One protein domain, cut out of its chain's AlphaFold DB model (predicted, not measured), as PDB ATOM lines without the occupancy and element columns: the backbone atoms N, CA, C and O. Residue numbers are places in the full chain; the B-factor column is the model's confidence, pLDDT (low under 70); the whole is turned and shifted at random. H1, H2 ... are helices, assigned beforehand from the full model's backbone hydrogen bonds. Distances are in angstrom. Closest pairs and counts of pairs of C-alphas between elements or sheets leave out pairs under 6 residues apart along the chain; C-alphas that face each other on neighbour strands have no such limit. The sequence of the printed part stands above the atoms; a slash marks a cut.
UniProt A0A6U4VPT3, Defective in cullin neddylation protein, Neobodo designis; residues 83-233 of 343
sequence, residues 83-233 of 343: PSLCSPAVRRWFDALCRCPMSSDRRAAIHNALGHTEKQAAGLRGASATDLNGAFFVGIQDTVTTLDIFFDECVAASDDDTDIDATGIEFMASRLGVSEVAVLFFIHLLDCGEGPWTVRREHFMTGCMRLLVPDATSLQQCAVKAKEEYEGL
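AT A GLANCE: This is residues 83 to 233 of the 343 residues of the protein "Defective in cullin neddylation protein" of Neobodo designis (UniProt A0A6U4VPT3). What shape do these atoms make? The long helix H4 makes the longest axis, and near its later end H5, H6, H7 and H8 form a cluster of crossing helices, with H7 packed on the later half of H4 and H5 on its last residues. H1 packs on H7, while H2 lies near the earlier half of H4 and H3 touches no helix, leaving that end loosely formed. How is it made up? The printed part has 151 residues with eight named helices, H1 to H8 in that order, and no named strand; its class is all helix. It is compact, with a radius of gyration of the C-alphas of 16.2 A, and spans 48 by 35 by 27 A.

HOW THE PARTS SIT: What does the first helix meet? H1, residues 88 to 99, touches H7, residues 201 to 210, with residues 89 to 93 alone; the closest C-alphas, of Ala 89 and Glu 202, are 6.2 A apart. What follows it? H2, residues 104 to 113, is close to but not clearly touching H4, residues 129 to 155; their closest C-alphas, of His 111 and Phe 136, are 6.0 A apart. H3, residues 118 to 123, is only just apart from H4, at 8.4 A. What does the longest helix touch? H4 touches H7 with residues 144 to 151 alone, closest at the C-alphas of Phe 151 and Arg 201, 7.1 A, at a steep tilt of 47 degrees, opposite ways. It touches H5, residues 166 to 176, with residues 154 to 155 alone, closest at the C-alphas of Cys 154 and Gly 168, 4.9 A. How do the later helices meet? H6, residues 180 to 190, touches H5 about perpendicular at 90 degrees, and touches H8, residues 216 to 232, closest at the C-alphas of Ala 182 and Lys 227, 4.8 A. The packing is mostly crossed: of 8 touching pairs, 0 are at a shallow tilt. Every O i to N i+4 pair is within hydrogen-bond range in H1, H2 and H4 to H8, and in H3 1 of 2.

IN THESE COORDINATES: Where does the first helix begin? C-alpha 88 of H1 is at (191.957, 166.325, 269.884). How long are the longer helices? H4 measures 38.4 A from first to last C-alpha, and H8 24.5 A, ending with C-alpha 232 at (196.824, 169.050, 231.419).

THE WHOLE: How far does it reach? The two C-alphas farthest apart, of Gly 126 and Pro 196, are 50.6 A apart, and residues 98 to 105 stand free. Are there cuts or long links? The printed part has no cut, and no link is long. Where is confidence low? Residues 83 to 141 have pLDDT under 70; the mean of the printed part is 77.3.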
ATOM      1  N   PRO A  83     201.398 169.290 272.559       56.88
ATOM      2  CA  PRO A  83     200.220 168.718 271.908       56.88
ATOM      3  C   PRO A  83     198.928 169.334 272.458       56.88
ATOM      4  O   PRO A  83     197.935 169.422 271.746       56.88
ATOM      5  N   SER A  84     198.974 169.782 273.719       65.50
ATOM      6  CA  SER A  84     198.423 171.038 274.244       65.50
ATOM      7  C   SER A  84     197.522 171.932 273.411       65.50
ATOM      8  O   SER A  84     196.398 172.275 273.783       65.50
ATOM      9  N   LEU A  85     198.088 172.366 272.299       63.97
ATOM     10  CA  LEU A  85     197.587 173.474 271.504       63.97
ATOM     11  C   LEU A  85     196.838 172.985 270.262       63.97
ATOM     12  O   LEU A  85     196.170 173.768 269.601       63.97
ATOM     13  N   CYS A  86     196.908 171.684 269.980       63.94
ATOM     14  CA  CYS A  86     196.254 171.046 268.849       63.94
ATOM     15  C   CYS A  86     194.845 170.553 269.190       63.94
ATOM     16  O   CYS A  86     194.584 170.124 270.329       63.94
ATOM     17  N   SER A  87     193.975 170.479 268.177       63.38
ATOM     18  CA  SER A  87     192.687 169.795 268.297       63.38
ATOM     19  C   SER A  87     192.850 168.318 268.731       63.38
ATOM     20  O   SER A  87     193.868 167.673 268.449       63.38
ATOM     21  N   PRO A  88     191.864 167.717 269.427       68.06
ATOM     22  CA  PRO A  88     191.957 166.325 269.884       68.06
ATOM     23  C   PRO A  88     192.183 165.303 268.760       68.06
ATOM     24  O   PRO A  88     192.810 164.267 268.978       68.06
ATOM     25  N   ALA A  89     191.665 165.563 267.557       56.09
ATOM     26  CA  ALA A  89     191.899 164.718 266.386       56.09
ATOM     27  C   ALA A  89     193.361 164.786 265.931       56.09
ATOM     28  O   ALA A  89     193.997 163.749 265.767       56.09
ATOM     29  N   VAL A  90     193.921 165.992 265.846       55.28
ATOM     30  CA  VAL A  90     195.330 166.214 265.526       55.28
ATOM     31  C   VAL A  90     196.263 165.563 266.549       55.28
ATOM     32  O   VAL A  90     197.264 164.966 266.167       55.28
ATOM     33  N   ARG A  91     195.933 165.605 267.845       62.41
ATOM     34  CA  ARG A  91     196.724 164.901 268.873       62.41
ATOM     35  C   ARG A  91     196.698 163.393 268.689       62.41
ATOM     36  O   ARG A  91     197.741 162.755 268.737       62.41
ATOM     37  N   ARG A  92     195.508 162.820 268.466       61.62
ATOM     38  CA  ARG A  92     195.350 161.378 268.220       61.62
ATOM     39  C   ARG A  92     196.135 160.940 266.989       61.62
ATOM     40  O   ARG A  92     196.799 159.906 267.036       61.62
ATOM     41  N   TRP A  93     196.094 161.755 265.941       60.97
ATOM     42  CA  TRP A  93     196.868 161.570 264.726       60.97
ATOM     43  C   TRP A  93     198.380 161.655 264.982       60.97
ATOM     44  O   TRP A  93     199.112 160.742 264.610       60.97
ATOM     45  N   PHE A  94     198.852 162.692 265.679       59.50
ATOM     46  CA  PHE A  94     200.266 162.867 266.016       59.50
ATOM     47  C   PHE A  94     200.783 161.696 266.860       59.50
ATOM     48  O   PHE A  94     201.809 161.098 266.547       59.50
ATOM     49  N   ASP A  95     200.017 161.285 267.869       62.75
ATOM     50  CA  ASP A  95     200.332 160.123 268.688       62.75
ATOM     51  C   ASP A  95     200.369 158.827 267.857       62.75
ATOM     52  O   ASP A  95     201.189 157.944 268.113       62.75
ATOM     53  N   ALA A  96     199.476 158.678 266.871       55.12
ATOM     54  CA  ALA A  96     199.491 157.551 265.941       55.12
ATOM     55  C   ALA A  96     200.733 157.582 265.037       55.12
ATOM     56  O   ALA A  96     201.390 156.556 264.868       55.12
ATOM     57  N   LEU A  97     201.117 158.757 264.535       56.25
ATOM     58  CA  LEU A  97     202.322 158.957 263.735       56.25
ATOM     59  C   LEU A  97     203.596 158.631 264.528       56.25
ATOM     60  O   LEU A  97     204.461 157.921 264.021       56.25
ATOM     61  N   CYS A  98     203.685 159.055 265.791       57.59
ATOM     62  CA  CYS A  98     204.797 158.713 266.682       57.59
ATOM     63  C   CYS A  98     204.880 157.212 267.005       57.59
ATOM     64  O   CYS A  98     205.958 156.715 267.333       57.59
ATOM     65  N   ARG A  99     203.762 156.481 266.917       56.47
ATOM     66  CA  ARG A  99     203.708 155.021 267.091       56.47
ATOM     67  C   ARG A  99     204.028 154.247 265.810       56.47
ATOM     68  O   ARG A  99     204.393 153.075 265.898       56.47
ATOM     69  N   CYS A 100     203.922 154.873 264.639       52.25
ATOM     70  CA  CYS A 100     204.263 154.250 263.365       52.25
ATOM     71  C   CYS A 100     205.791 154.193 263.175       52.25
ATOM     72  O   CYS A 100     206.455 155.233 263.211       52.25
ATOM     73  N   PRO A 101     206.385 153.014 262.909       50.69
ATOM     74  CA  PRO A 101     207.796 152.918 262.562       50.69
ATOM     75  C   PRO A 101     208.023 153.552 261.183       50.69
ATOM     76  O   PRO A 101     207.860 152.920 260.144       50.69
ATOM     77  N   MET A 102     208.371 154.837 261.160       56.00
ATOM     78  CA  MET A 102     208.716 155.541 259.927       56.00
ATOM     79  C   MET A 102     210.133 155.172 259.480       56.00
ATOM     80  O   MET A 102     211.046 155.099 260.312       56.00
ATOM     81  N   SER A 103     210.356 155.010 258.172       56.84
ATOM     82  CA  SER A 103     211.720 154.886 257.642       56.84
ATOM     83  C   SER A 103     212.556 156.121 258.016       56.84
ATOM     84  O   SER A 103     212.020 157.218 258.215       56.84
ATOM     85  N   SER A 104     213.871 155.945 258.160       50.12
ATOM     86  CA  SER A 104     214.813 157.050 258.408       50.12
ATOM     87  C   SER A 104     214.690 158.142 257.348       50.12
ATOM     88  O   SER A 104     214.680 159.327 257.673       50.12
ATOM     89  N   ASP A 105     214.511 157.730 256.098       46.56
ATOM     90  CA  ASP A 105     214.532 158.613 254.934       46.56
ATOM     91  C   ASP A 105     213.267 159.469 254.873       46.56
ATOM     92  O   ASP A 105     213.333 160.665 254.593       46.56
ATOM     93  N   ARG A 106     212.113 158.896 255.247       54.38
ATOM     94  CA  ARG A 106     210.855 159.644 255.349       54.38
ATOM     95  C   ARG A 106     210.896 160.653 256.498       54.38
ATOM     96  O   ARG A 106     210.409 161.764 256.332       54.38
ATOM     97  N   ARG A 107     211.523 160.311 257.630       56.22
ATOM     98  CA  ARG A 107     211.746 161.257 258.741       56.22
ATOM     99  C   ARG A 107     212.657 162.419 258.341       56.22
ATOM    100  O   ARG A 107     212.330 163.562 258.637       56.22
ATOM    101  N   ALA A 108     213.750 162.141 257.634       54.75
ATOM    102  CA  ALA A 108     214.663 163.172 257.142       54.75
ATOM    103  C   ALA A 108     214.008 164.081 256.086       54.75
ATOM    104  O   ALA A 108     214.202 165.294 256.117       54.75
ATOM    105  N   ALA A 109     213.189 163.522 255.190       52.94
ATOM    106  CA  ALA A 109     212.430 164.298 254.209       52.94
ATOM    107  C   ALA A 109     211.415 165.238 254.876       52.94
ATOM    108  O   ALA A 109     211.368 166.414 254.527       52.94
ATOM    109  N   ILE A 110     210.669 164.752 255.881       56.16
ATOM    110  CA  ILE A 110     209.764 165.589 256.687       56.16
ATOM    111  C   ILE A 110     210.553 166.701 257.381       56.16
ATOM    112  O   ILE A 110     210.187 167.863 257.277       56.16
ATOM    113  N   HIS A 111     211.678 166.375 258.019       56.31
ATOM    114  CA  HIS A 111     212.513 167.368 258.698       56.31
ATOM    115  C   HIS A 111     213.006 168.471 257.751       56.31
ATOM    116  O   HIS A 111     213.000 169.647 258.105       56.31
ATOM    117  N   ASN A 112     213.428 168.106 256.541       56.97
ATOM    118  CA  ASN A 112     213.932 169.063 255.558       56.97
ATOM    119  C   ASN A 112     212.814 169.908 254.929       56.97
ATOM    120  O   ASN A 112     213.027 171.090 254.673       56.97
ATOM    121  N   ALA A 113     211.638 169.323 254.682       54.94
ATOM    122  CA  ALA A 113     210.515 170.011 254.043       54.94
ATOM    123  C   ALA A 113     209.739 170.928 254.994       54.94
ATOM    124  O   ALA A 113     209.280 171.985 254.576       54.94
ATOM    125  N   LEU A 114     209.674 170.577 256.283       57.50
ATOM    126  CA  LEU A 114     209.144 171.456 257.331       57.50
ATOM    127  C   LEU A 114     210.053 172.655 257.632       57.50
ATOM    128  O   LEU A 114     209.743 173.435 258.526       57.50
ATOM    129  N   GLY A 115     211.156 172.799 256.881       53.31
ATOM    130  CA  GLY A 115     211.794 174.071 256.575       53.31
ATOM    131  C   GLY A 115     211.841 175.031 257.751       53.31
ATOM    132  O   GLY A 115     211.107 176.015 257.780       53.31
ATOM    133  N   HIS A 116     212.742 174.786 258.701       51.84
ATOM    134  CA  HIS A 116     213.167 175.849 259.600       51.84
ATOM    135  C   HIS A 116     213.480 177.090 258.764       51.84
ATOM    136  O   HIS A 116     214.340 177.038 257.882       51.84
ATOM    137  N   THR A 117     212.780 178.195 259.030       48.25
ATOM    138  CA  THR A 117     213.107 179.505 258.446       48.25
ATOM    139  C   THR A 117     214.626 179.722 258.506       48.25
ATOM    140  O   THR A 117     215.259 179.296 259.473       48.25
ATOM    141  N   GLU A 118     215.251 180.385 257.522       42.12
ATOM    142  CA  GLU A 118     216.715 180.626 257.522       42.12
ATOM    143  C   GLU A 118     217.233 181.178 258.869       42.12
ATOM    144  O   GLU A 118     218.359 180.893 259.275       42.12
ATOM    145  N   LYS A 119     216.375 181.898 259.608       42.56
ATOM    146  CA  LYS A 119     216.591 182.347 260.992       42.56
ATOM    147  C   LYS A 119     216.735 181.211 262.018       42.56
ATOM    148  O   LYS A 119     217.637 181.274 262.846       42.56
ATOM    149  N   GLN A 120     215.872 180.196 261.986       46.75
ATOM    150  CA  GLN A 120     215.947 179.018 262.863       46.75
ATOM    151  C   GLN A 120     217.083 178.073 262.440       46.75
ATOM    152  O   GLN A 120     217.814 177.571 263.291       46.75
ATOM    153  N   ALA A 121     217.306 177.902 261.132       43.56
ATOM    154  CA  ALA A 121     218.402 177.089 260.600       43.56
ATOM    155  C   ALA A 121     219.794 177.676 260.918       43.56
ATOM    156  O   ALA A 121     220.745 176.934 261.164       43.56
ATOM    157  N   ALA A 122     219.930 179.008 260.964       46.94
ATOM    158  CA  ALA A 122     221.179 179.670 261.339       46.94
ATOM    159  C   ALA A 122     221.558 179.460 262.817       46.94
ATOM    160  O   ALA A 122     222.747 179.335 263.102       46.94
ATOM    161  N   GLY A 123     220.574 179.375 263.722       50.19
ATOM    162  CA  GLY A 123     220.783 179.099 265.151       50.19
ATOM    163  C   GLY A 123     221.070 177.628 265.478       50.19
ATOM    164  O   GLY A 123     221.555 177.331 266.562       50.19
ATOM    165  N   LEU A 124     220.810 176.711 264.537       46.53
ATOM    166  CA  LEU A 124     221.027 175.269 264.702       46.53
ATOM    167  C   LEU A 124     222.384 174.780 264.162       46.53
ATOM    168  O   LEU A 124     222.705 173.593 264.262       46.53
ATOM    169  N   ARG A 125     223.219 175.668 263.601       45.31
ATOM    170  CA  ARG A 125     224.589 175.318 263.190       45.31
ATOM    171  C   ARG A 125     225.439 175.024 264.434       45.31
ATOM    172  O   ARG A 125     225.938 175.941 265.070       45.31
ATOM    173  N   GLY A 126     225.596 173.738 264.763       52.72
ATOM    174  CA  GLY A 126     226.288 173.255 265.970       52.72
ATOM    175  C   GLY A 126     225.372 172.637 267.037       52.72
ATOM    176  O   GLY A 126     225.849 172.284 268.111       52.72
ATOM    177  N   ALA A 127     224.075 172.498 266.749       52.50
ATOM    178  CA  ALA A 127     223.072 171.981 267.675       52.50
ATOM    179  C   ALA A 127     223.217 170.469 267.942       52.50
ATOM    180  O   ALA A 127     223.601 169.697 267.058       52.50
ATOM    181  N   SER A 128     222.893 170.033 269.163       51.91
ATOM    182  CA  SER A 128     222.907 168.611 269.518       51.91
ATOM    183  C   SER A 128     221.742 167.861 268.857       51.91
ATOM    184  O   SER A 128     220.742 168.455 268.451       51.91
ATOM    185  N   ALA A 129     221.815 166.527 268.792       45.09
ATOM    186  CA  ALA A 129     220.716 165.703 268.273       45.09
ATOM    187  C   ALA A 129     219.380 165.932 269.017       45.09
ATOM    188  O   ALA A 129     218.306 165.812 268.433       45.09
ATOM    189  N   THR A 130     219.438 166.298 270.298       55.84
ATOM    190  CA  THR A 130     218.280 166.682 271.117       55.84
ATOM    191  C   THR A 130     217.666 168.014 270.692       55.84
ATOM    192  O   THR A 130     216.443 168.127 270.654       55.84
ATOM    193  N   ASP A 131     218.490 168.988 270.309       51.28
ATOM    194  CA  ASP A 131     218.039 170.309 269.855       51.28
ATOM    195  C   ASP A 131     217.408 170.230 268.462       51.28
ATOM    196  O   ASP A 131     216.376 170.845 268.209       51.28
ATOM    197  N   LEU A 132     217.980 169.403 267.579       50.91
ATOM    198  CA  LEU A 132     217.411 169.106 266.262       50.91
ATOM    199  C   LEU A 132     216.064 168.379 266.377       50.91
ATOM    200  O   LEU A 132     215.123 168.718 265.666       50.91
ATOM    201  N   ASN A 133     215.928 167.438 267.318       56.78
ATOM    202  CA  ASN A 133     214.639 166.805 267.601       56.78
ATOM    203  C   ASN A 133     213.621 167.812 268.156       56.78
ATOM    204  O   ASN A 133     212.472 167.811 267.726       56.78
ATOM    205  N   GLY A 134     214.020 168.683 269.088       58.53
ATOM    206  CA  GLY A 134     213.144 169.732 269.618       58.53
ATOM    207  C   GLY A 134     212.656 170.680 268.523       58.53
ATOM    208  O   GLY A 134     211.459 170.931 268.413       58.53
ATOM    209  N   ALA A 135     213.565 171.136 267.663       57.22
ATOM    210  CA  ALA A 135     213.252 172.006 266.539       57.22
ATOM    211  C   ALA A 135     212.311 171.318 265.530       57.22
ATOM    212  O   ALA A 135     211.283 171.890 265.168       57.22
ATOM    213  N   PHE A 136     212.577 170.058 265.178       60.97
ATOM    214  CA  PHE A 136     211.690 169.237 264.352       60.97
ATOM    215  C   PHE A 136     210.262 169.179 264.904       60.97
ATOM    216  O   PHE A 136     209.300 169.409 264.174       60.97
ATOM    217  N   PHE A 137     210.115 168.919 266.204       63.44
ATOM    218  CA  PHE A 137     208.803 168.868 266.838       63.44
ATOM    219  C   PHE A 137     208.112 170.240 266.864       63.44
ATOM    220  O   PHE A 137     206.909 170.309 266.645       63.44
ATOM    221  N   VAL A 138     208.847 171.339 267.049       62.75
ATOM    222  CA  VAL A 138     208.289 172.701 266.964       62.75
ATOM    223  C   VAL A 138     207.830 173.052 265.550       62.75
ATOM    224  O   VAL A 138     206.750 173.614 265.392       62.75
ATOM    225  N   GLY A 139     208.595 172.681 264.521       64.69
ATOM    226  CA  GLY A 139     208.182 172.852 263.124       64.69
ATOM    227  C   GLY A 139     206.915 172.058 262.797       64.69
ATOM    228  O   GLY A 139     206.008 172.573 262.143       64.69
ATOM    229  N   ILE A 140     206.797 170.838 263.337       66.38
ATOM    230  CA  ILE A 140     205.558 170.057 263.255       66.38
ATOM    231  C   ILE A 140     204.410 170.763 263.984       66.38
ATOM    232  O   ILE A 140     203.319 170.809 263.428       66.38
ATOM    233  N   GLN A 141     204.625 171.327 265.181       69.38
ATOM    234  CA  GLN A 141     203.582 172.062 265.912       69.38
ATOM    235  C   GLN A 141     203.016 173.209 265.076       69.38
ATOM    236  O   GLN A 141     201.799 173.349 264.978       69.38
ATOM    237  N   ASP A 142     203.887 174.031 264.495       70.06
ATOM    238  CA  ASP A 142     203.488 175.216 263.732       70.06
ATOM    239  C   ASP A 142     202.731 174.821 262.456       70.06
ATOM    240  O   ASP A 142     201.641 175.325 262.176       70.06
ATOM    241  N   THR A 143     203.238 173.800 261.760       71.38
ATOM    242  CA  THR A 143     202.578 173.209 260.586       71.38
ATOM    243  C   THR A 143     201.179 172.725 260.908       71.38
ATOM    244  O   THR A 143     200.195 173.077 260.263       71.38
ATOM    245  N   VAL A 144     201.096 171.919 261.957       74.81
ATOM    246  CA  VAL A 144     199.848 171.357 262.428       74.81
ATOM    247  C   VAL A 144     198.873 172.465 262.813       74.81
ATOM    248  O   VAL A 144     197.718 172.400 262.421       74.81
ATOM    249  N   THR A 145     199.328 173.499 263.520       80.44
ATOM    250  CA  THR A 145     198.467 174.595 263.985       80.44
ATOM    251  C   THR A 145     197.900 175.400 262.814       80.44
ATOM    252  O   THR A 145     196.706 175.683 262.782       80.44
ATOM    253  N   THR A 146     198.726 175.744 261.821       86.69
ATOM    254  CA  THR A 146     198.269 176.529 260.660       86.69
ATOM    255  C   THR A 146     197.292 175.756 259.773       86.69
ATOM    256  O   THR A 146     196.301 176.326 259.318       86.69
ATOM    257  N   LEU A 147     197.527 174.459 259.559       89.62
ATOM    258  CA  LEU A 147     196.607 173.595 258.817       89.62
ATOM    259  C   LEU A 147     195.316 173.308 259.600       89.62
ATOM    260  O   LEU A 147     194.261 173.192 258.982       89.62
ATOM    261  N   ASP A 148     195.377 173.211 260.935       89.38
ATOM    262  CA  ASP A 148     194.195 173.020 261.799       89.38
ATOM    263  C   ASP A 148     193.273 174.239 261.721       89.38
ATOM    264  O   ASP A 148     192.070 174.074 261.537       89.38
ATOM    265  N   ILE A 149     193.844 175.449 261.726       92.00
ATOM    266  CA  ILE A 149     193.098 176.698 261.512       92.00
ATOM    267  C   ILE A 149     192.457 176.725 260.120       92.00
ATOM    268  O   ILE A 149     191.277 177.039 260.000       92.00
ATOM    269  N   PHE A 150     193.202 176.372 259.066       95.38
ATOM    270  CA  PHE A 150     192.639 176.304 257.711       95.38
ATOM    271  C   PHE A 150     191.460 175.322 257.635       95.38
ATOM    272  O   PHE A 150     190.444 175.605 257.000       95.38
ATOM    273  N   PHE A 151     191.587 174.165 258.285       95.94
ATOM    274  CA  PHE A 151     190.519 173.177 258.326       95.94
ATOM    275  C   PHE A 151     189.302 173.706 259.099       95.94
ATOM    276  O   PHE A 151     188.179 173.547 258.628       95.94
ATOM    277  N   ASP A 152     189.509 174.383 260.233       95.62
ATOM    278  CA  ASP A 152     188.437 175.033 261.003       95.62
ATOM    279  C   ASP A 152     187.689 176.092 260.183       95.62
ATOM    280  O   ASP A 152     186.468 176.168 260.274       95.62
ATOM    281  N   GLU A 153     188.388 176.872 259.350       96.50
ATOM    282  CA  GLU A 153     187.749 177.822 258.423       96.50
ATOM    283  C   GLU A 153     186.791 177.106 257.457       96.50
ATOM    284  O   GLU A 153     185.699 177.606 257.189       96.50
ATOM    285  N   CYS A 154     187.177 175.930 256.953       97.44
ATOM    286  CA  CYS A 154     186.349 175.152 256.032       97.44
ATOM    287  C   CYS A 154     185.159 174.485 256.739       97.44
ATOM    288  O   CYS A 154     184.055 174.484 256.199       97.44
ATOM    289  N   VAL A 155     185.355 173.964 257.956       96.88
ATOM    290  CA  VAL A 155     184.266 173.420 258.791       96.88
ATOM    291  C   VAL A 155     183.274 174.517 259.165       96.88
ATOM    292  O   VAL A 155     182.075 174.313 259.073       96.88
ATOM    293  N   ALA A 156     183.742 175.722 259.497       96.75
ATOM    294  CA  ALA A 156     182.859 176.846 259.812       96.75
ATOM    295  C   ALA A 156     181.975 177.292 258.630       96.75
ATOM    296  O   ALA A 156     180.981 177.986 258.842       96.75
ATOM    297  N   ALA A 157     182.349 176.931 257.399       96.31
ATOM    298  CA  ALA A 157     181.552 177.141 256.192       96.31
ATOM    299  C   ALA A 157     180.688 175.923 255.806       96.31
ATOM    300  O   ALA A 157     179.911 176.026 254.862       96.31
ATOM    301  N   SER A 158     180.849 174.792 256.496       95.12
ATOM    302  CA  SER A 158     180.095 173.552 256.284       95.12
ATOM    303  C   SER A 158     178.776 173.571 257.068       95.12
ATOM    304  O   SER A 158     178.626 174.337 258.022       95.12
ATOM    305  N   ASP A 159     177.831 172.710 256.692       89.88
ATOM    306  CA  ASP A 159     176.640 172.422 257.501       89.88
ATOM    307  C   ASP A 159     176.960 171.442 258.652       89.88
ATOM    308  O   ASP A 159     176.238 171.396 259.652       89.88
ATOM    309  N   ASP A 160     178.030 170.647 258.522       87.12
ATOM    310  CA  ASP A 160     178.573 169.790 259.583       87.12
ATOM    311  C   ASP A 160     179.563 170.549 260.492       87.12
ATOM    312  O   ASP A 160     180.468 171.238 260.026       87.12
ATOM    313  N   ASP A 161     179.427 170.385 261.813       86.00
ATOM    314  CA  ASP A 161     180.254 171.080 262.815       86.00
ATOM    315  C   ASP A 161     181.649 170.447 263.024       86.00
ATOM    316  O   ASP A 161     182.444 170.919 263.847       86.00
ATOM    317  N   THR A 162     181.946 169.320 262.371       91.00
ATOM    318  CA  THR A 162     183.114 168.480 262.673       91.00
ATOM    319  C   THR A 162     184.006 168.197 261.474       91.00
ATOM    320  O   THR A 162     185.234 168.295 261.597       91.00
ATOM    321  N   ASP A 163     183.404 167.858 260.340       94.88
ATOM    322  CA  ASP A 163     184.075 167.479 259.105       94.88
ATOM    323  C   ASP A 163     183.686 168.451 257.981       94.88
ATOM    324  O   ASP A 163     182.650 169.105 258.032       94.88
ATOM    325  N   ILE A 164     184.531 168.572 256.957       97.50
ATOM    326  CA  ILE A 164     184.228 169.432 255.807       97.50
ATOM    327  C   ILE A 164     183.262 168.671 254.897       97.50
ATOM    328  O   ILE A 164     183.611 167.590 254.414       97.50
ATOM    329  N   ASP A 165     182.083 169.233 254.646       96.38
ATOM    330  CA  ASP A 165     181.087 168.676 253.727       96.38
ATOM    331  C   ASP A 165     181.171 169.301 252.317       96.38
ATOM    332  O   ASP A 165     182.158 169.945 251.958       96.38
ATOM    333  N   ALA A 166     180.136 169.116 251.491       95.38
ATOM    334  CA  ALA A 166     180.082 169.683 250.145       95.38
ATOM    335  C   ALA A 166     180.231 171.219 250.132       95.38
ATOM    336  O   ALA A 166     181.004 171.745 249.330       95.38
ATOM    337  N   THR A 167     179.563 171.934 251.040       96.94
ATOM    338  CA  THR A 167     179.626 173.402 251.124       96.94
ATOM    339  C   THR A 167     180.984 173.860 251.649       96.94
ATOM    340  O   THR A 167     181.578 174.808 251.125       96.94
ATOM    341  N   GLY A 168     181.553 173.125 252.605       97.94
ATOM    342  CA  GLY A 168     182.931 173.334 253.036       97.94
ATOM    343  C   GLY A 168     183.960 173.127 251.915       97.94
ATOM    344  O   GLY A 168     184.947 173.861 251.837       97.94
ATOM    345  N   ILE A 169     183.735 172.170 251.007       98.06
ATOM    346  CA  ILE A 169     184.591 171.932 249.833       98.06
ATOM    347  C   ILE A 169     184.499 173.094 248.832       98.06
ATOM    348  O   ILE A 169     185.528 173.514 248.296       98.06
ATOM    349  N   GLU A 170     183.307 173.648 248.600       97.19
ATOM    350  CA  GLU A 170     183.114 174.848 247.767       97.19
ATOM    351  C   GLU A 170     183.854 176.063 248.352       97.19
ATOM    352  O   GLU A 170     184.572 176.787 247.643       97.19
ATOM    353  N   PHE A 171     183.755 176.254 249.672       98.12
ATOM    354  CA  PHE A 171     184.533 177.269 250.378       98.12
ATOM    355  C   PHE A 171     186.036 177.013 250.241       98.12
ATOM    356  O   PHE A 171     186.790 177.936 249.926       98.12
ATOM    357  N   MET A 172     186.483 175.768 250.407       98.06
ATOM    358  CA  MET A 172     187.885 175.384 250.269       98.06
ATOM    359  C   MET A 172     188.422 175.686 248.861       98.06
ATOM    360  O   MET A 172     189.524 176.225 248.736       98.06
ATOM    361  N   ALA A 173     187.651 175.414 247.801       98.12
ATOM    362  CA  ALA A 173     188.019 175.775 246.429       98.12
ATOM    363  C   ALA A 173     188.258 177.288 246.300       98.12
ATOM    364  O   ALA A 173     189.307 177.727 245.816       98.12
ATOM    365  N   SER A 174     187.320 178.080 246.826       97.75
ATOM    366  CA  SER A 174     187.390 179.543 246.835       97.75
ATOM    367  C   SER A 174     188.586 180.056 247.642       97.75
ATOM    368  O   SER A 174     189.331 180.919 247.175       97.75
ATOM    369  N   ARG A 175     188.821 179.489 248.832       96.69
ATOM    370  CA  ARG A 175     189.918 179.850 249.739       96.69
ATOM    371  C   ARG A 175     191.288 179.570 249.127       96.69
ATOM    372  O   ARG A 175     192.213 180.358 249.327       96.69
ATOM    373  N   LEU A 176     191.406 178.476 248.376       96.94
ATOM    374  CA  LEU A 176     192.626 178.079 247.672       96.94
ATOM    375  C   LEU A 176     192.778 178.777 246.308       96.94
ATOM    376  O   LEU A 176     193.866 178.761 245.735       96.94
ATOM    377  N   GLY A 177     191.735 179.438 245.797       97.12
ATOM    378  CA  GLY A 177     191.768 180.131 244.506       97.12
ATOM    379  C   GLY A 177     191.788 179.181 243.304       97.12
ATOM    380  O   GLY A 177     192.410 179.480 242.282       97.12
ATOM    381  N   VAL A 178     191.134 178.024 243.424       97.62
ATOM    382  CA  VAL A 178     191.026 177.004 242.370       97.62
ATOM    383  C   VAL A 178     189.559 176.726 242.034       97.62
ATOM    384  O   VAL A 178     188.663 177.098 242.785       97.62
ATOM    385  N   SER A 179     189.293 176.099 240.885       97.12
ATOM    386  CA  SER A 179     187.933 175.661 240.549       97.12
ATOM    387  C   SER A 179     187.499 174.491 241.437       97.12
ATOM    388  O   SER A 179     188.339 173.755 241.954       97.12
ATOM    389  N   GLU A 180     186.190 174.267 241.556       95.00
ATOM    390  CA  GLU A 180     185.636 173.129 242.303       95.00
ATOM    391  C   GLU A 180     186.213 171.795 241.809       95.00
ATOM    392  O   GLU A 180     186.712 170.991 242.586       95.00
ATOM    393  N   VAL A 181     186.281 171.580 240.495       96.69
ATOM    394  CA  VAL A 181     186.853 170.342 239.946       96.69
ATOM    395  C   VAL A 181     188.331 170.176 240.310       96.69
ATOM    396  O   VAL A 181     188.775 169.072 240.636       96.69
ATOM    397  N   ALA A 182     189.099 171.267 240.295       97.25
ATOM    398  CA  ALA A 182     190.498 171.230 240.696       97.25
ATOM    399  C   ALA A 182     190.658 170.949 242.197       97.25
ATOM    400  O   ALA A 182     191.574 170.215 242.571       97.25
ATOM    401  N   VAL A 183     189.761 171.459 243.053       98.25
ATOM    402  CA  VAL A 183     189.790 171.116 244.481       98.25
ATOM    403  C   VAL A 183     189.445 169.646 244.707       98.25
ATOM    404  O   VAL A 183     190.097 168.998 245.517       98.25
ATOM    405  N   LEU A 184     188.509 169.070 243.945       98.31
ATOM    406  CA  LEU A 184     188.206 167.635 244.011       98.31
ATOM    407  C   LEU A 184     189.417 166.783 243.614       98.31
ATOM    408  O   LEU A 184     189.715 165.781 244.267       98.31
ATOM    409  N   PHE A 185     190.148 167.191 242.574       97.88
ATOM    410  CA  PHE A 185     191.400 166.535 242.201       97.88
ATOM    411  C   PHE A 185     192.461 166.687 243.298       97.88
ATOM    412  O   PHE A 185     193.176 165.737 243.609       97.88
ATOM    413  N   PHE A 186     192.531 167.845 243.954       97.06
ATOM    414  CA  PHE A 186     193.444 168.054 245.070       97.06
ATOM    415  C   PHE A 186     193.103 167.183 246.292       97.06
ATOM    416  O   PHE A 186     194.000 166.552 246.850       97.06
ATOM    417  N   ILE A 187     191.821 167.049 246.649       98.25
ATOM    418  CA  ILE A 187     191.334 166.114 247.682       98.25
ATOM    419  C   ILE A 187     191.732 164.673 247.338       98.25
ATOM    420  O   ILE A 187     192.164 163.923 248.216       98.25
ATOM    421  N   HIS A 188     191.632 164.285 246.062       96.62
ATOM    422  CA  HIS A 188     192.081 162.976 245.591       96.62
ATOM    423  C   HIS A 188     193.590 162.768 245.801       96.62
ATOM    424  O   HIS A 188     193.997 161.720 246.297       96.62
ATOM    425  N   LEU A 189     194.423 163.762 245.482       91.12
ATOM    426  CA  LEU A 189     195.877 163.691 245.692       91.12
ATOM    427  C   LEU A 189     196.258 163.646 247.181       91.12
ATOM    428  O   LEU A 189     197.202 162.946 247.573       91.12
ATOM    429  N   LEU A 190     195.516 164.377 248.015       92.94
ATOM    430  CA  LEU A 190     195.622 164.321 249.471       92.94
ATOM    431  C   LEU A 190     195.064 163.020 250.054       92.94
ATOM    432  O   LEU A 190     195.410 162.685 251.185       92.94
ATOM    433  N   ASP A 191     194.335 162.217 249.274       93.06
ATOM    434  CA  ASP A 191     193.701 160.965 249.709       93.06
ATOM    435  C   ASP A 191     192.903 161.176 251.004       93.06
ATOM    436  O   ASP A 191     193.065 160.460 251.989       93.06
ATOM    437  N   CYS A 192     192.123 162.262 251.030       95.06
ATOM    438  CA  CYS A 192     191.422 162.701 252.234       95.06
ATOM    439  C   CYS A 192     189.899 162.759 252.103       95.06
ATOM    440  O   CYS A 192     189.222 163.132 253.058       95.06
ATOM    441  N   GLY A 193     189.365 162.395 250.937       95.50
ATOM    442  CA  GLY A 193     187.932 162.381 250.678       95.50
ATOM    443  C   GLY A 193     187.272 161.049 251.029       95.50
ATOM    444  O   GLY A 193     187.712 159.991 250.581       95.50
ATOM    445  N   GLU A 194     186.161 161.117 251.754       92.38
ATOM    446  CA  GLU A 194     185.269 160.010 252.079       92.38
ATOM    447  C   GLU A 194     183.831 160.278 251.631       92.38
ATOM    448  O   GLU A 194     183.361 161.414 251.589       92.38
ATOM    449  N   GLY A 195     183.115 159.205 251.293       90.25
ATOM    450  CA  GLY A 195     181.730 159.306 250.850       90.25
ATOM    451  C   GLY A 195     180.736 159.505 251.998       90.25
ATOM    452  O   GLY A 195     180.813 158.755 252.976       90.25
ATOM    453  N   PRO A 196     179.754 160.415 251.864       93.62
ATOM    454  CA  PRO A 196     179.494 161.307 250.729       93.62
ATOM    455  C   PRO A 196     180.074 162.717 250.964       93.62
ATOM    456  O   PRO A 196     179.722 163.369 251.942       93.62
ATOM    457  N   TRP A 197     180.903 163.219 250.045       95.81
ATOM    458  CA  TRP A 197     181.408 164.604 250.042       95.81
ATOM    459  C   TRP A 197     182.058 165.057 251.355       95.81
ATOM    460  O   TRP A 197     181.993 166.228 251.702       95.81
ATOM    461  N   THR A 198     182.658 164.136 252.105       96.56
ATOM    462  CA  THR A 198     183.166 164.405 253.451       96.56
ATOM    463  C   THR A 198     184.687 164.385 253.446       96.56
ATOM    464  O   THR A 198     185.297 163.417 252.994       96.56
ATOM    465  N   VAL A 199     185.335 165.408 253.989       97.38
ATOM    466  CA  VAL A 199     186.775 165.390 254.271       97.38
ATOM    467  C   VAL A 199     186.965 165.434 255.777       97.38
ATOM    468  O   VAL A 199     186.685 166.441 256.422       97.38
ATOM    469  N   ARG A 200     187.477 164.334 256.339       94.50
ATOM    470  CA  ARG A 200     187.773 164.262 257.772       94.50
ATOM    471  C   ARG A 200     189.073 164.954 258.107       94.50
ATOM    472  O   ARG A 200     190.070 164.807 257.392       94.50
ATOM    473  N   ARG A 201     189.110 165.573 259.285       93.12
ATOM    474  CA  ARG A 201     190.310 166.253 259.792       93.12
ATOM    475  C   ARG A 201     191.535 165.350 259.818       93.12
ATOM    476  O   ARG A 201     192.600 165.733 259.350       93.12
ATOM    477  N   GLU A 202     191.383 164.128 260.326       86.25
ATOM    478  CA  GLU A 202     192.479 163.157 260.405       86.25
ATOM    479  C   GLU A 202     193.069 162.838 259.024       86.25
ATOM    480  O   GLU A 202     194.293 162.801 258.860       86.25
ATOM    481  N   HIS A 203     192.216 162.648 258.016       89.25
ATOM    482  CA  HIS A 203     192.658 162.312 256.667       89.25
ATOM    483  C   HIS A 203     193.275 163.513 255.957       89.25
ATOM    484  O   HIS A 203     194.308 163.365 255.308       89.25
ATOM    485  N   PHE A 204     192.718 164.709 256.150       93.75
ATOM    486  CA  PHE A 204     193.301 165.947 255.641       93.75
ATOM    487  C   PHE A 204     194.714 166.181 256.189       93.75
ATOM    488  O   PHE A 204     195.656 166.371 255.415       93.75
ATOM    489  N   MET A 205     194.893 166.075 257.510       86.31
ATOM    490  CA  MET A 205     196.205 166.226 258.154       86.31
ATOM    491  C   MET A 205     197.193 165.161 257.677       86.31
ATOM    492  O   MET A 205     198.344 165.462 257.355       86.31
ATOM    493  N   THR A 206     196.730 163.912 257.561       80.56
ATOM    494  CA  THR A 206     197.535 162.808 257.025       80.56
ATOM    495  C   THR A 206     197.987 163.080 255.591       80.56
ATOM    496  O   THR A 206     199.159 162.863 255.274       80.56
ATOM    497  N   GLY A 207     197.089 163.571 254.735       85.06
ATOM    498  CA  GLY A 207     197.374 163.928 253.349       85.06
ATOM    499  C   GLY A 207     198.406 165.045 253.237       85.06
ATOM    500  O   GLY A 207     199.414 164.881 252.545       85.06
ATOM    501  N   CYS A 208     198.212 166.138 253.980       85.56
ATOM    502  CA  CYS A 208     199.133 167.275 254.000       85.56
ATOM    503  C   CYS A 208     200.539 166.840 254.423       85.56
ATOM    504  O   CYS A 208     201.522 167.157 253.757       85.56
ATOM    505  N   MET A 209     200.639 166.015 255.464       76.25
ATOM    506  CA  MET A 209     201.927 165.534 255.964       76.25
ATOM    507  C   MET A 209     202.559 164.482 255.052       76.25
ATOM    508  O   MET A 209     203.780 164.424 254.934       76.25
ATOM    509  N   ARG A 210     201.765 163.663 254.349       78.44
ATOM    510  CA  ARG A 210     202.285 162.755 253.314       78.44
ATOM    511  C   ARG A 210     202.902 163.529 252.151       78.44
ATOM    512  O   ARG A 210     203.910 163.076 251.616       78.44
ATOM    513  N   LEU A 211     202.307 164.662 251.788       72.12
ATOM    514  CA  LEU A 211     202.786 165.546 250.726       72.12
ATOM    515  C   LEU A 211     203.756 166.627 251.218       72.12
ATOM    516  O   LEU A 211     204.161 167.465 250.418       72.12
ATOM    517  N   LEU A 212     204.154 166.584 252.493       72.44
ATOM    518  CA  LEU A 212     205.087 167.532 253.098       72.44
ATOM    519  C   LEU A 212     204.645 168.992 252.933       72.44
ATOM    520  O   LEU A 212     205.454 169.851 252.598       72.44
ATOM    521  N   VAL A 213     203.357 169.261 253.140       78.50
ATOM    522  CA  VAL A 213     202.771 170.603 253.101       78.50
ATOM    523  C   VAL A 213     202.886 171.227 254.497       78.50
ATOM    524  O   VAL A 213     202.187 170.769 255.400       78.50
ATOM    525  N   PRO A 214     203.758 172.232 254.704       72.94
ATOM    526  CA  PRO A 214     204.053 172.761 256.034       72.94
ATOM    527  C   PRO A 214     203.073 173.831 256.525       72.94
ATOM    528  O   PRO A 214     203.094 174.160 257.696       72.94
ATOM    529  N   ASP A 215     202.239 174.423 255.670       80.94
ATOM    530  CA  ASP A 215     201.364 175.528 256.075       80.94
ATOM    531  C   ASP A 215     200.258 175.787 255.040       80.94
ATOM    532  O   ASP A 215     200.265 175.230 253.939       80.94
ATOM    533  N   ALA A 216     199.316 176.671 255.376       86.56
ATOM    534  CA  ALA A 216     198.190 177.028 254.509       86.56
ATOM    535  C   ALA A 216     198.597 177.723 253.187       86.56
ATOM    536  O   ALA A 216     197.921 177.563 252.170       86.56
ATOM    537  N   THR A 217     199.707 178.466 253.156       87.31
ATOM    538  CA  THR A 217     200.237 179.083 251.924       87.31
ATOM    539  C   THR A 217     200.808 178.011 251.004       87.31
ATOM    540  O   THR A 217     200.523 177.986 249.807       87.31
ATOM    541  N   SER A 218     201.583 177.088 251.565       85.88
ATOM    542  CA  SER A 218     202.111 175.930 250.848       85.88
ATOM    543  C   SER A 218     200.980 175.025 250.343       85.88
ATOM    544  O   SER A 218     201.028 174.554 249.208       85.88
ATOM    545  N   LEU A 219     199.912 174.858 251.133       90.00
ATOM    546  CA  LEU A 219     198.695 174.149 250.733       90.00
ATOM    547  C   LEU A 219     198.049 174.797 249.503       90.00
ATOM    548  O   LEU A 219     197.746 174.104 248.533       90.00
ATOM    549  N   GLN A 220     197.907 176.127 249.509       93.31
ATOM    550  CA  GLN A 220     197.407 176.883 248.362       93.31
ATOM    551  C   GLN A 220     198.272 176.668 247.116       93.31
ATOM    552  O   GLN A 220     197.748 176.393 246.038       93.31
ATOM    553  N   GLN A 221     199.597 176.734 247.248       87.12
ATOM    554  CA  GLN A 221     200.509 176.483 246.130       87.12
ATOM    555  C   GLN A 221     200.377 175.054 245.585       87.12
ATOM    556  O   GLN A 221     200.403 174.852 244.370       87.12
ATOM    557  N   CYS A 222     200.216 174.059 246.458       87.94
ATOM    558  CA  CYS A 222     199.961 172.677 246.062       87.94
ATOM    559  C   CYS A 222     198.621 172.526 245.331       87.94
ATOM    560  O   CYS A 222     198.575 171.840 244.311       87.94
ATOM    561  N   ALA A 223     197.566 173.200 245.790       94.19
ATOM    562  CA  ALA A 223     196.266 173.200 245.126       94.19
ATOM    563  C   ALA A 223     196.332 173.838 243.727       94.19
ATOM    564  O   ALA A 223     195.792 173.284 242.770       94.19
ATOM    565  N   VAL A 224     197.052 174.956 243.568       93.50
ATOM    566  CA  VAL A 224     197.271 175.597 242.258       93.50
ATOM    567  C   VAL A 224     198.046 174.677 241.310       93.50
ATOM    568  O   VAL A 224     197.669 174.534 240.151       93.50
ATOM    569  N   LYS A 225     199.072 173.973 241.796       85.38
ATOM    570  CA  LYS A 225     199.785 172.970 240.984       85.38
ATOM    571  C   LYS A 225     198.896 171.784 240.614       85.38
ATOM    572  O   LYS A 225     198.966 171.292 239.493       85.38
ATOM    573  N   ALA A 226     198.050 171.324 241.537       88.00
ATOM    574  CA  ALA A 226     197.080 170.268 241.263       88.00
ATOM    575  C   ALA A 226     196.077 170.697 240.181       88.00
ATOM    576  O   ALA A 226     195.751 169.899 239.304       88.00
ATOM    577  N   LYS A 227     195.643 171.964 240.196       94.94
ATOM    578  CA  LYS A 227     194.832 172.561 239.129       94.94
ATOM    579  C   LYS A 227     195.548 172.495 237.776       94.94
ATOM    580  O   LYS A 227     194.966 171.984 236.826       94.94
ATOM    581  N   GLU A 228     196.790 172.973 237.690       91.88
ATOM    582  CA  GLU A 228     197.584 172.936 236.449       91.88
ATOM    583  C   GLU A 228     197.777 171.498 235.935       91.88
ATOM    584  O   GLU A 228     197.641 171.236 234.738       91.88
ATOM    585  N   GLU A 229     198.040 170.542 236.838       89.56
ATOM    586  CA  GLU A 229     198.122 169.121 236.486       89.56
ATOM    587  C   GLU A 229     196.793 168.627 235.910       89.56
ATOM    588  O   GLU A 229     196.793 168.062 234.817       89.56
ATOM    589  N   TYR A 230     195.673 168.878 236.598       93.81
ATOM    590  CA  TYR A 230     194.338 168.479 236.152       93.81
ATOM    591  C   TYR A 230     193.984 169.055 234.777       93.81
ATOM    592  O   TYR A 230     193.456 168.347 233.916       93.81
ATOM    593  N   GLU A 231     194.283 170.332 234.539       94.69
ATOM    594  CA  GLU A 231     194.047 170.994 233.253       94.69
ATOM    595  C   GLU A 231     194.792 170.287 232.114       94.69
ATOM    596  O   GLU A 231     194.204 170.070 231.052       94.69
ATOM    597  N   GLY A 232     196.020 169.823 232.367       92.19
ATOM    598  CA  GLY A 232     196.824 169.050 231.419       92.19
ATOM    599  C   GLY A 232     196.413 167.582 231.242       92.19
ATOM    600  O   GLY A 232     196.893 166.935 230.309       92.19
ATOM    601  N   LEU A 233     195.544 167.033 232.099       92.38
ATOM    602  CA  LEU A 233     195.081 165.651 231.958       92.38
ATOM    603  C   LEU A 233     194.131 165.489 230.768       92.38
ATOM    604  O   LEU A 233     193.277 166.336 230.503       92.38
TER     605      LEU A 233